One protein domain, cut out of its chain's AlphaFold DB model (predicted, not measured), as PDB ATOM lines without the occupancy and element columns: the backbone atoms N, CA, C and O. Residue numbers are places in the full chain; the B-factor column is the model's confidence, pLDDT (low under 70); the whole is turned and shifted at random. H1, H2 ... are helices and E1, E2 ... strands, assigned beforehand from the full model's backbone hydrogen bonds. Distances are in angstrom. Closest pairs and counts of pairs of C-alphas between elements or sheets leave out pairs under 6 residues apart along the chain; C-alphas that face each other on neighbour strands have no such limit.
ATOM      1  N   MET A 429     177.763 167.498 219.144       76.81
ATOM      2  CA  MET A 429     178.896 168.402 219.341       76.81
ATOM      3  C   MET A 429     178.404 169.841 219.476       76.81
ATOM      4  O   MET A 429     177.600 170.296 218.663       76.81
ATOM      5  N   TYR A 430     178.884 170.562 220.490       77.88
ATOM      6  CA  TYR A 430     178.515 171.957 220.726       77.88
ATOM      7  C   TYR A 430     179.705 172.892 220.476       77.88
ATOM      8  O   TYR A 430     180.779 172.732 221.056       77.88
ATOM      9  N   ILE A 431     179.498 173.884 219.605       78.94
ATOM     10  CA  ILE A 431     180.516 174.851 219.175       78.94
ATOM     11  C   ILE A 431     180.067 176.247 219.613       78.94
ATOM     12  O   ILE A 431     179.099 176.788 219.082       78.94
ATOM     13  N   SER A 432     180.773 176.850 220.572       80.56
ATOM     14  CA  SER A 432     180.327 178.076 221.247       80.56
ATOM     15  C   SER A 432     181.312 179.244 221.113       80.56
ATOM     16  O   SER A 432     182.433 179.100 220.618       80.56
ATOM     17  N   GLY A 433     180.878 180.444 221.515       76.75
ATOM     18  CA  GLY A 433     181.715 181.642 221.674       76.75
ATOM     19  C   GLY A 433     181.209 182.878 220.919       76.75
ATOM     20  O   GLY A 433     180.108 182.887 220.376       76.75
ATOM     21  N   VAL A 434     182.037 183.923 220.880       70.81
ATOM     22  CA  VAL A 434     181.670 185.279 220.421       70.81
ATOM     23  C   VAL A 434     181.125 185.293 218.972       70.81
ATOM     24  O   VAL A 434     181.647 184.573 218.115       70.81
ATOM     25  N   PRO A 435     180.096 186.109 218.648       69.94
ATOM     26  CA  PRO A 435     179.644 186.300 217.269       69.94
ATOM     27  C   PRO A 435     180.758 186.842 216.357       69.94
ATOM     28  O   PRO A 435     181.709 187.476 216.808       69.94
ATOM     29  N   ARG A 436     180.625 186.608 215.044       70.12
ATOM     30  CA  ARG A 436     181.622 186.909 213.989       70.12
ATOM     31  C   ARG A 436     182.947 186.129 214.039       70.12
ATOM     32  O   ARG A 436     183.731 186.283 213.109       70.12
ATOM     33  N   THR A 437     183.190 185.221 214.989       71.31
ATOM     34  CA  THR A 437     184.401 184.361 214.978       71.31
ATOM     35  C   THR A 437     184.297 183.164 214.012       71.31
ATOM     36  O   THR A 437     184.730 182.066 214.343       71.31
ATOM     37  N   GLY A 438     183.647 183.316 212.856       77.56
ATOM     38  CA  GLY A 438     183.678 182.331 211.765       77.56
ATOM     39  C   GLY A 438     183.141 180.911 212.021       77.56
ATOM     40  O   GLY A 438     183.239 180.111 211.104       77.56
ATOM     41  N   LYS A 439     182.555 180.577 213.182       82.25
ATOM     42  CA  LYS A 439     182.192 179.190 213.576       82.25
ATOM     43  C   LYS A 439     181.433 178.427 212.486       82.25
ATOM     44  O   LYS A 439     181.878 177.374 212.047       82.25
ATOM     45  N   THR A 440     180.336 179.008 212.001       79.38
ATOM     46  CA  THR A 440     179.522 178.457 210.908       79.38
ATOM     47  C   THR A 440     180.335 178.297 209.621       79.38
ATOM     48  O   THR A 440     180.282 177.249 208.995       79.38
ATOM     49  N   ALA A 441     181.173 179.280 209.276       77.94
ATOM     50  CA  ALA A 441     182.038 179.218 208.097       77.94
ATOM     51  C   ALA A 441     183.131 178.137 208.207       77.94
ATOM     52  O   ALA A 441     183.498 177.543 207.195       77.94
ATOM     53  N   THR A 442     183.631 177.847 209.415       79.88
ATOM     54  CA  THR A 442     184.545 176.724 209.676       79.88
ATOM     55  C   THR A 442     183.828 175.387 209.496       79.88
ATOM     56  O   THR A 442     184.345 174.527 208.791       79.88
ATOM     57  N   VAL A 443     182.615 175.227 210.043       85.44
ATOM     58  CA  VAL A 443     181.792 174.019 209.826       85.44
ATOM     59  C   VAL A 443     181.503 173.825 208.333       85.44
ATOM     60  O   VAL A 443     181.759 172.752 207.797       85.44
ATOM     61  N   HIS A 444     181.087 174.878 207.622       83.81
ATOM     62  CA  HIS A 444     180.882 174.856 206.167       83.81
ATOM     63  C   HIS A 444     182.155 174.569 205.363       83.81
ATOM     64  O   HIS A 444     182.068 174.075 204.242       83.81
ATOM     65  N   ALA A 445     183.343 174.912 205.865       79.44
ATOM     66  CA  ALA A 445     184.601 174.553 205.213       79.44
ATOM     67  C   ALA A 445     184.892 173.053 205.355       79.44
ATOM     68  O   ALA A 445     185.169 172.403 204.352       79.44
ATOM     69  N   VAL A 446     184.743 172.502 206.565       85.12
ATOM     70  CA  VAL A 446     184.929 171.066 206.831       85.12
ATOM     71  C   VAL A 446     183.919 170.224 206.047       85.12
ATOM     72  O   VAL A 446     184.311 169.276 205.378       85.12
ATOM     73  N   VAL A 447     182.635 170.598 206.058       85.88
ATOM     74  CA  VAL A 447     181.580 169.876 205.322       85.88
ATOM     75  C   VAL A 447     181.852 169.850 203.817       85.88
ATOM     76  O   VAL A 447     181.715 168.795 203.206       85.88
ATOM     77  N   ARG A 448     182.282 170.970 203.216       83.75
ATOM     78  CA  ARG A 448     182.613 171.014 201.781       83.75
ATOM     79  C   ARG A 448     183.799 170.124 201.422       83.75
ATOM     80  O   ARG A 448     183.767 169.494 200.371       83.75
ATOM     81  N   GLU A 449     184.821 170.053 202.274       80.25
ATOM     82  CA  GLU A 449     185.961 169.166 202.021       80.25
ATOM     83  C   GLU A 449     185.563 167.690 202.176       80.25
ATOM     84  O   GLU A 449     185.905 166.878 201.323       80.25
ATOM     85  N   LEU A 450     184.737 167.352 203.174       82.19
ATOM     86  CA  LEU A 450     184.169 166.006 203.315       82.19
ATOM     87  C   LEU A 450     183.295 165.615 202.110       82.19
ATOM     88  O   LEU A 450     183.406 164.495 201.619       82.19
ATOM     89  N   GLN A 451     182.459 166.525 201.598       82.44
ATOM     90  CA  GLN A 451     181.650 166.289 200.392       82.44
ATOM     91  C   GLN A 451     182.527 166.062 199.153       82.44
ATOM     92  O   GLN A 451     182.228 165.195 198.338       82.44
ATOM     93  N   LYS A 452     183.631 166.803 199.026       83.44
ATOM     94  CA  LYS A 452     184.617 166.635 197.954       83.44
ATOM     95  C   LYS A 452     185.354 165.290 198.056       83.44
ATOM     96  O   LYS A 452     185.488 164.607 197.047       83.44
ATOM     97  N   MET A 453     185.748 164.867 199.258       77.88
ATOM     98  CA  MET A 453     186.303 163.527 199.510       77.88
ATOM     99  C   MET A 453     185.299 162.416 199.158       77.88
ATOM    100  O   MET A 453     185.677 161.419 198.545       77.88
ATOM    101  N   ALA A 454     184.009 162.614 199.449       80.94
ATOM    102  CA  ALA A 454     182.960 161.668 199.070       80.94
ATOM    103  C   ALA A 454     182.769 161.592 197.541       80.94
ATOM    104  O   ALA A 454     182.643 160.501 196.995       80.94
ATOM    105  N   MET A 455     182.825 162.725 196.827       79.31
ATOM    106  CA  MET A 455     182.811 162.753 195.352       79.31
ATOM    107  C   MET A 455     184.028 162.049 194.731       79.31
ATOM    108  O   MET A 455     183.914 161.462 193.658       79.31
ATOM    109  N   ASN A 456     185.176 162.070 195.415       83.06
ATOM    110  CA  ASN A 456     186.386 161.351 195.013       83.06
ATOM    111  C   ASN A 456     186.369 159.847 195.381       83.06
ATOM    112  O   ASN A 456     187.331 159.145 195.077       83.06
ATOM    113  N   ASN A 457     185.306 159.340 196.023       80.25
ATOM    114  CA  ASN A 457     185.225 158.002 196.635       80.25
ATOM    115  C   ASN A 457     186.281 157.730 197.734       80.25
ATOM    116  O   ASN A 457     186.582 156.576 198.038       80.25
ATOM    117  N   GLU A 458     186.836 158.774 198.356       72.94
ATOM    118  CA  GLU A 458     187.762 158.657 199.497       72.94
ATOM    119  C   GLU A 458     187.013 158.405 200.823       72.94
ATOM    120  O   GLU A 458     187.581 157.879 201.781       72.94
ATOM    121  N   THR A 459     185.728 158.765 200.882       73.75
ATOM    122  CA  THR A 459     184.825 158.564 202.025       73.75
ATOM    123  C   THR A 459     183.443 158.098 201.556       73.75
ATOM    124  O   THR A 459     183.078 158.279 200.394       73.75
ATOM    125  N   ASN A 460     182.659 157.481 202.450       71.06
ATOM    126  CA  ASN A 460     181.295 157.045 202.132       71.06
ATOM    127  C   ASN A 460     180.404 158.268 201.806       71.06
ATOM    128  O   ASN A 460     180.441 159.240 202.574       71.06
ATOM    129  N   PRO A 461     179.605 158.271 200.718       74.62
ATOM    130  CA  PRO A 461     178.613 159.317 200.468       74.62
ATOM    131  C   PRO A 461     177.680 159.529 201.664       74.62
ATOM    132  O   PRO A 461     177.058 158.598 202.170       74.62
ATOM    133  N   PHE A 462     177.546 160.788 202.086       79.94
ATOM    134  CA  PHE A 462     176.701 161.193 203.206       79.94
ATOM    135  C   PHE A 462     175.785 162.356 202.818       79.94
ATOM    136  O   PHE A 462     176.169 163.269 202.084       79.94
ATOM    137  N   THR A 463     174.571 162.356 203.363       77.81
ATOM    138  CA  THR A 463     173.622 163.465 203.212       77.81
ATOM    139  C   THR A 463     173.920 164.542 204.254       77.81
ATOM    140  O   THR A 463     173.899 164.277 205.455       77.81
ATOM    141  N   TYR A 464     174.183 165.771 203.808       81.50
ATOM    142  CA  TYR A 464     174.323 166.932 204.689       81.50
ATOM    143  C   TYR A 464     173.009 167.710 204.758       81.50
ATOM    144  O   TYR A 464     172.465 168.094 203.725       81.50
ATOM    145  N   VAL A 465     172.531 167.980 205.975       83.94
ATOM    146  CA  VAL A 465     171.344 168.802 206.236       83.94
ATOM    147  C   VAL A 465     171.729 169.943 207.171       83.94
ATOM    148  O   VAL A 465     172.248 169.711 208.264       83.94
ATOM    149  N   GLU A 466     171.450 171.178 206.757       85.25
ATOM    150  CA  GLU A 466     171.644 172.375 207.573       85.25
ATOM    151  C   GLU A 466     170.298 172.983 207.965       85.25
ATOM    152  O   GLU A 466     169.473 173.310 207.115       85.25
ATOM    153  N   ILE A 467     170.108 173.201 209.264       85.00
ATOM    154  CA  ILE A 467     168.963 173.934 209.803       85.00
ATOM    155  C   ILE A 467     169.504 175.210 210.437       85.00
ATOM    156  O   ILE A 467     170.364 175.158 211.312       85.00
ATOM    157  N   ASN A 468     169.004 176.369 210.007       84.00
ATOM    158  CA  ASN A 468     169.365 177.653 210.599       84.00
ATOM    159  C   ASN A 468     168.291 178.085 211.604       84.00
ATOM    160  O   ASN A 468     167.233 178.574 211.216       84.00
ATOM    161  N   GLY A 469     168.593 177.958 212.895       79.44
ATOM    162  CA  GLY A 469     167.679 178.310 213.988       79.44
ATOM    163  C   GLY A 469     167.254 179.781 214.007       79.44
ATOM    164  O   GLY A 469     166.170 180.075 214.484       79.44
ATOM    165  N   LEU A 470     168.031 180.696 213.409       79.19
ATOM    166  CA  LEU A 470     167.634 182.106 213.258       79.19
ATOM    167  C   LEU A 470     166.538 182.321 212.197       79.19
ATOM    168  O   LEU A 470     166.042 183.436 212.058       79.19
ATOM    169  N   ARG A 471     166.201 181.289 211.410       74.69
ATOM    170  CA  ARG A 471     165.101 181.297 210.431       74.69
ATOM    171  C   ARG A 471     163.859 180.542 210.915       74.69
ATOM    172  O   ARG A 471     162.855 180.551 210.213       74.69
ATOM    173  N   LEU A 472     163.922 179.879 212.072       79.88
ATOM    174  CA  LEU A 472     162.781 179.173 212.649       79.88
ATOM    175  C   LEU A 472     161.973 180.129 213.531       79.88
ATOM    176  O   LEU A 472     162.543 180.868 214.329       79.88
ATOM    177  N   SER A 473     160.648 180.098 213.398       77.44
ATOM    178  CA  SER A 473     159.719 180.856 214.247       77.44
ATOM    179  C   SER A 473     159.416 180.160 215.577       77.44
ATOM    180  O   SER A 473     159.140 180.833 216.565       77.44
ATOM    181  N   ASP A 474     159.484 178.829 215.607       79.56
ATOM    182  CA  ASP A 474     159.307 177.997 216.798       79.56
ATOM    183  C   ASP A 474     160.269 176.791 216.732       79.56
ATOM    184  O   ASP A 474     160.450 176.231 215.643       79.56
ATOM    185  N   PRO A 475     160.875 176.335 217.849       80.75
ATOM    186  CA  PRO A 475     161.773 175.178 217.845       80.75
ATOM    187  C   PRO A 475     161.141 173.892 217.296       80.75
ATOM    188  O   PRO A 475     161.845 173.069 216.710       80.75
ATOM    189  N   SER A 476     159.820 173.715 217.421       80.06
ATOM    190  CA  SER A 476     159.117 172.538 216.894       80.06
ATOM    191  C   SER A 476     159.144 172.491 215.363       80.06
ATOM    192  O   SER A 476     159.132 171.404 214.783       80.06
ATOM    193  N   ALA A 477     159.237 173.644 214.690       78.19
ATOM    194  CA  ALA A 477     159.319 173.718 213.231       78.19
ATOM    195  C   ALA A 477     160.591 173.050 212.670       78.19
ATOM    196  O   ALA A 477     160.587 172.602 211.523       78.19
ATOM    197  N   ALA A 478     161.648 172.891 213.483       85.25
ATOM    198  CA  ALA A 478     162.871 172.185 213.092       85.25
ATOM    199  C   ALA A 478     162.601 170.744 212.622       85.25
ATOM    200  O   ALA A 478     163.249 170.276 211.687       85.25
ATOM    201  N   TYR A 479     161.626 170.047 213.222       86.00
ATOM    202  CA  TYR A 479     161.280 168.678 212.826       86.00
ATOM    203  C   TYR A 479     160.664 168.611 211.424       86.00
ATOM    204  O   TYR A 479     160.913 167.644 210.709       86.00
ATOM    205  N   GLY A 480     159.904 169.634 211.016       83.31
ATOM    206  CA  GLY A 480     159.352 169.737 209.662       83.31
ATOM    207  C   GLY A 480     160.457 169.874 208.616       83.31
ATOM    208  O   GLY A 480     160.539 169.050 207.711       83.31
ATOM    209  N   VAL A 481     161.364 170.838 208.818       82.31
ATOM    210  CA  VAL A 481     162.528 171.081 207.941       82.31
ATOM    211  C   VAL A 481     163.456 169.860 207.876       82.31
ATOM    212  O   VAL A 481     163.949 169.503 206.808       82.31
ATOM    213  N   LEU A 482     163.674 169.174 209.004       86.06
ATOM    214  CA  LEU A 482     164.475 167.949 209.029       86.06
ATOM    215  C   LEU A 482     163.803 166.809 208.250       86.06
ATOM    216  O   LEU A 482     164.479 166.094 207.517       86.06
ATOM    217  N   TRP A 483     162.486 166.630 208.393       84.12
ATOM    218  CA  TRP A 483     161.756 165.607 207.641       84.12
ATOM    219  C   TRP A 483     161.731 165.904 206.138       84.12
ATOM    220  O   TRP A 483     161.916 164.990 205.340       84.12
ATOM    221  N   GLU A 484     161.563 167.166 205.746       82.62
ATOM    222  CA  GLU A 484     161.650 167.622 204.355       82.62
ATOM    223  C   GLU A 484     163.000 167.240 203.727       82.62
ATOM    224  O   GLU A 484     163.031 166.541 202.716       82.62
ATOM    225  N   ALA A 485     164.110 167.549 204.404       79.75
ATOM    226  CA  ALA A 485     165.450 167.209 203.931       79.75
ATOM    227  C   ALA A 485     165.775 165.696 203.936       79.75
ATOM    228  O   ALA A 485     166.555 165.234 203.107       79.75
ATOM    229  N   VAL A 486     165.202 164.914 204.862       81.19
ATOM    230  CA  VAL A 486     165.458 163.460 204.987       81.19
ATOM    231  C   VAL A 486     164.559 162.618 204.073       81.19
ATOM    232  O   VAL A 486     164.954 161.534 203.650       81.19
ATOM    233  N   SER A 487     163.358 163.098 203.743       75.25
ATOM    234  CA  SER A 487     162.390 162.358 202.916       75.25
ATOM    235  C   SER A 487     162.684 162.386 201.411       75.25
ATOM    236  O   SER A 487     161.966 161.740 200.652       75.25
ATOM    237  N   GLY A 488     163.732 163.098 200.978       65.62
ATOM    238  CA  GLY A 488     164.072 163.259 199.560       65.62
ATOM    239  C   GLY A 488     163.102 164.165 198.795       65.62
ATOM    240  O   GLY A 488     163.089 164.138 197.568       65.62
ATOM    241  N   HIS A 489     162.283 164.945 199.508       62.31
ATOM    242  CA  HIS A 489     161.313 165.859 198.917       62.31
ATOM    243  C   HIS A 489     162.031 167.064 198.307       62.31
ATOM    244  O   HIS A 489     162.690 167.841 199.004       62.31
ATOM    245  N   GLU A 490     161.914 167.231 196.994       56.75
ATOM    246  CA  GLU A 490     162.623 168.285 196.280       56.75
ATOM    247  C   GLU A 490     161.825 169.592 196.377       56.75
ATOM    248  O   GLU A 490     160.886 169.842 195.619       56.75
ATOM    249  N   VAL A 491     162.208 170.429 197.349       59.75
ATOM    250  CA  VAL A 491     161.557 171.708 197.700       59.75
ATOM    251  C   VAL A 491     161.330 172.613 196.478       59.75
ATOM    252  O   VAL A 491     160.342 173.340 196.416       59.75
ATOM    253  N   GLU A 492     162.220 172.542 195.485       56.69
ATOM    254  CA  GLU A 492     162.148 173.321 194.242       56.69
ATOM    255  C   GLU A 492     161.053 172.849 193.265       56.69
ATOM    256  O   GLU A 492     160.584 173.654 192.461       56.69
ATOM    257  N   ARG A 493     160.618 171.579 193.331       58.19
ATOM    258  CA  ARG A 493     159.564 171.016 192.461       58.19
ATOM    259  C   ARG A 493     158.203 170.907 193.140       58.19
ATOM    260  O   ARG A 493     157.193 171.195 192.506       58.19
ATOM    261  N   GLU A 494     158.172 170.468 194.394       58.91
ATOM    262  CA  GLU A 494     156.924 170.116 195.097       58.91
ATOM    263  C   GLU A 494     156.538 171.148 196.178       58.91
ATOM    264  O   GLU A 494     155.466 171.069 196.780       58.91
ATOM    265  N   GLY A 495     157.375 172.172 196.383       63.50
ATOM    266  CA  GLY A 495     157.173 173.225 197.376       63.50
ATOM    267  C   GLY A 495     157.494 172.772 198.802       63.50
ATOM    268  O   GLY A 495     158.098 171.725 199.025       63.50
ATOM    269  N   HIS A 496     157.097 173.574 199.793       65.69
ATOM    270  CA  HIS A 496     157.338 173.237 201.195       65.69
ATOM    271  C   HIS A 496     156.331 172.224 201.744       65.69
ATOM    272  O   HIS A 496     155.114 172.437 201.676       65.69
ATOM    273  N   LEU A 497     156.838 171.169 202.386       68.38
ATOM    274  CA  LEU A 497     156.010 170.166 203.060       68.38
ATOM    275  C   LEU A 497     155.260 170.768 204.257       68.38
ATOM    276  O   LEU A 497     155.809 170.939 205.347       68.38
ATOM    277  N   LYS A 498     153.955 171.011 204.087       67.25
ATOM    278  CA  LYS A 498     153.037 171.444 205.157       67.25
ATOM    279  C   LYS A 498     152.696 170.288 206.114       67.25
ATOM    280  O   LYS A 498     151.558 169.838 206.181       67.25
ATOM    281  N   ILE A 499     153.693 169.796 206.851       78.19
ATOM    282  CA  ILE A 499     153.555 168.725 207.849       78.19
ATOM    283  C   ILE A 499     153.672 169.311 209.262       78.19
ATOM    284  O   ILE A 499     154.577 170.088 209.560       78.19
ATOM    285  N   SER A 500     152.777 168.903 210.168       82.25
ATOM    286  CA  SER A 500     152.853 169.287 211.585       82.25
ATOM    287  C   SER A 500     154.103 168.704 212.254       82.25
ATOM    288  O   SER A 500     154.410 167.526 212.072       82.25
ATOM    289  N   ALA A 501     154.775 169.477 213.113       82.56
ATOM    290  CA  ALA A 501     155.973 169.052 213.851       82.56
ATOM    291  C   ALA A 501     155.827 167.681 214.547       82.56
ATOM    292  O   ALA A 501     156.745 166.861 214.524       82.56
ATOM    293  N   LYS A 502     154.647 167.398 215.117       81.88
ATOM    294  CA  LYS A 502     154.330 166.128 215.795       81.88
ATOM    295  C   LYS A 502     154.238 164.943 214.826       81.88
ATOM    296  O   LYS A 502     154.574 163.815 215.184       81.88
ATOM    297  N   GLU A 503     153.780 165.187 213.603       84.69
ATOM    298  CA  GLU A 503     153.712 164.178 212.548       84.69
ATOM    299  C   GLU A 503     155.084 163.967 211.894       84.69
ATOM    300  O   GLU A 503     155.476 162.824 211.663       84.69
ATOM    301  N   ALA A 504     155.843 165.046 211.678       85.50
ATOM    302  CA  ALA A 504     157.223 164.992 211.202       85.50
ATOM    303  C   ALA A 504     158.110 164.174 212.155       85.50
ATOM    304  O   ALA A 504     158.783 163.248 211.707       85.50
ATOM    305  N   LEU A 505     158.025 164.413 213.471       84.06
ATOM    306  CA  LEU A 505     158.712 163.604 214.486       84.06
ATOM    307  C   LEU A 505     158.337 162.116 214.384       84.06
ATOM    308  O   LEU A 505     159.214 161.265 214.293       84.06
ATOM    309  N   LYS A 506     157.040 161.792 214.283       85.56
ATOM    310  CA  LYS A 506     156.561 160.405 214.130       85.56
ATOM    311  C   LYS A 506     157.061 159.730 212.842       85.56
ATOM    312  O   LYS A 506     157.194 158.505 212.813       85.56
ATOM    313  N   LYS A 507     157.307 160.493 211.772       84.06
ATOM    314  CA  LYS A 507     157.899 159.999 210.516       84.06
ATOM    315  C   LYS A 507     159.419 159.816 210.642       84.06
ATOM    316  O   LYS A 507     159.911 158.748 210.285       84.06
ATOM    317  N   LEU A 508     160.128 160.777 211.241       84.06
ATOM    318  CA  LEU A 508     161.561 160.698 211.561       84.06
ATOM    319  C   LEU A 508     161.879 159.497 212.466       84.06
ATOM    320  O   LEU A 508     162.761 158.705 212.140       84.06
ATOM    321  N   ASP A 509     161.123 159.307 213.550       84.88
ATOM    322  CA  ASP A 509     161.290 158.177 214.472       84.88
ATOM    323  C   ASP A 509     161.144 156.833 213.747       84.88
ATOM    324  O   ASP A 509     161.931 155.918 213.972       84.88
ATOM    325  N   ARG A 510     160.173 156.708 212.831       84.25
ATOM    326  CA  ARG A 510     159.990 155.500 212.010       84.25
ATOM    327  C   ARG A 510     161.145 155.279 211.037       84.25
ATOM    328  O   ARG A 510     161.620 154.152 210.922       84.25
ATOM    329  N   TYR A 511     161.596 156.337 210.367       81.75
ATOM    330  CA  TYR A 511     162.702 156.292 209.412       81.75
ATOM    331  C   TYR A 511     164.001 155.821 210.085       81.75
ATOM    332  O   TYR A 511     164.602 154.832 209.666       81.75
ATOM    333  N   PHE A 512     164.379 156.440 211.208       79.62
ATOM    334  CA  PHE A 512     165.591 156.068 211.943       79.62
ATOM    335  C   PHE A 512     165.447 154.788 212.786       79.62
ATOM    336  O   PHE A 512     166.455 154.137 213.066       79.62
ATOM    337  N   ALA A 513     164.232 154.370 213.161       74.88
ATOM    338  CA  ALA A 513     164.011 153.052 213.763       74.88
ATOM    339  C   ALA A 513     164.152 151.911 212.740       74.88
ATOM    340  O   ALA A 513     164.705 150.865 213.085       74.88
ATOM    341  N   GLY A 514     163.696 152.109 211.496       56.44
ATOM    342  CA  GLY A 514     163.815 151.127 210.410       56.44
ATOM    343  C   GLY A 514     165.258 150.893 209.946       56.44
ATOM    344  O   GLY A 514     165.628 149.765 209.631       56.44
ATOM    345  N   ALA A 515     166.107 151.922 210.007       51.22
ATOM    346  CA  ALA A 515     167.524 151.845 209.631       51.22
ATOM    347  C   ALA A 515     168.398 150.944 210.540       51.22
ATOM    348  O   ALA A 515     169.586 150.775 210.282       51.22
TER     349      ALA A 515
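This is residues 429 to 515 of the 524 residues of the protein "Origin recognition complex subunit 1" of Tulasnella calospora MUT 4182 (UniProt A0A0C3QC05). Two separate helical parts stand with an open gap between them: the long helix H1, with the short strand E1 before it, and a pair of helices side by side, H2 and H4. The long unnamed stretch of residues 456 to 476 crosses from one part to the other, and residues 490 to 495, with the small helix H3, stick out from the pair. The printed part has 87 residues, with one named strand and four named helices in the order E1, H1, H2, H3, H4. The class is mostly helix, and the whole is loose, with a radius of gyration of the C-alphas of 15.4 A and spans of 36 by 34 by 28 A.

E1, residues 430 to 432, pairs with no named strand; its closest C-alpha pair with H1, residues 439 to 455, is Ile 431 and Lys 439, 7.3 A apart. H1 touches no helix and is apart from H2, residues 477 to 486. H2 and H4, residues 501 to 514, touch at a steep tilt of 38 degrees, the same way; their closest C-alphas, Tyr 479 and Ala 501, are 5.4 A apart. H3, residues 491 to 494, is close to H2 but not clearly touching, with the closest C-alphas, Glu 484 and Val 491, 7.8 A apart. H3 is apart from H4. Every O i to N i+4 pair is within hydrogen-bond range in H1, H2 and H4; H3 is too short for such a pair, and its one O i to N i+3 pair is not within range.

E1 begins at C-alpha 430, (178.515, 171.957, 220.726). H1 measures 24.5 A from C-alpha 439 to C-alpha 455, H2 14.5 A and H4 19.9 A. H4 ends at C-alpha 514, (163.815, 151.127, 210.410).

The C-alphas farthest apart, of Arg 436 and Gly 514, are 40.1 A apart. The printed part has no cut; the link from H1 to H2 is long. Confidence is under 70 at residue 435, residues 488 to 498 and residues 514 to 515.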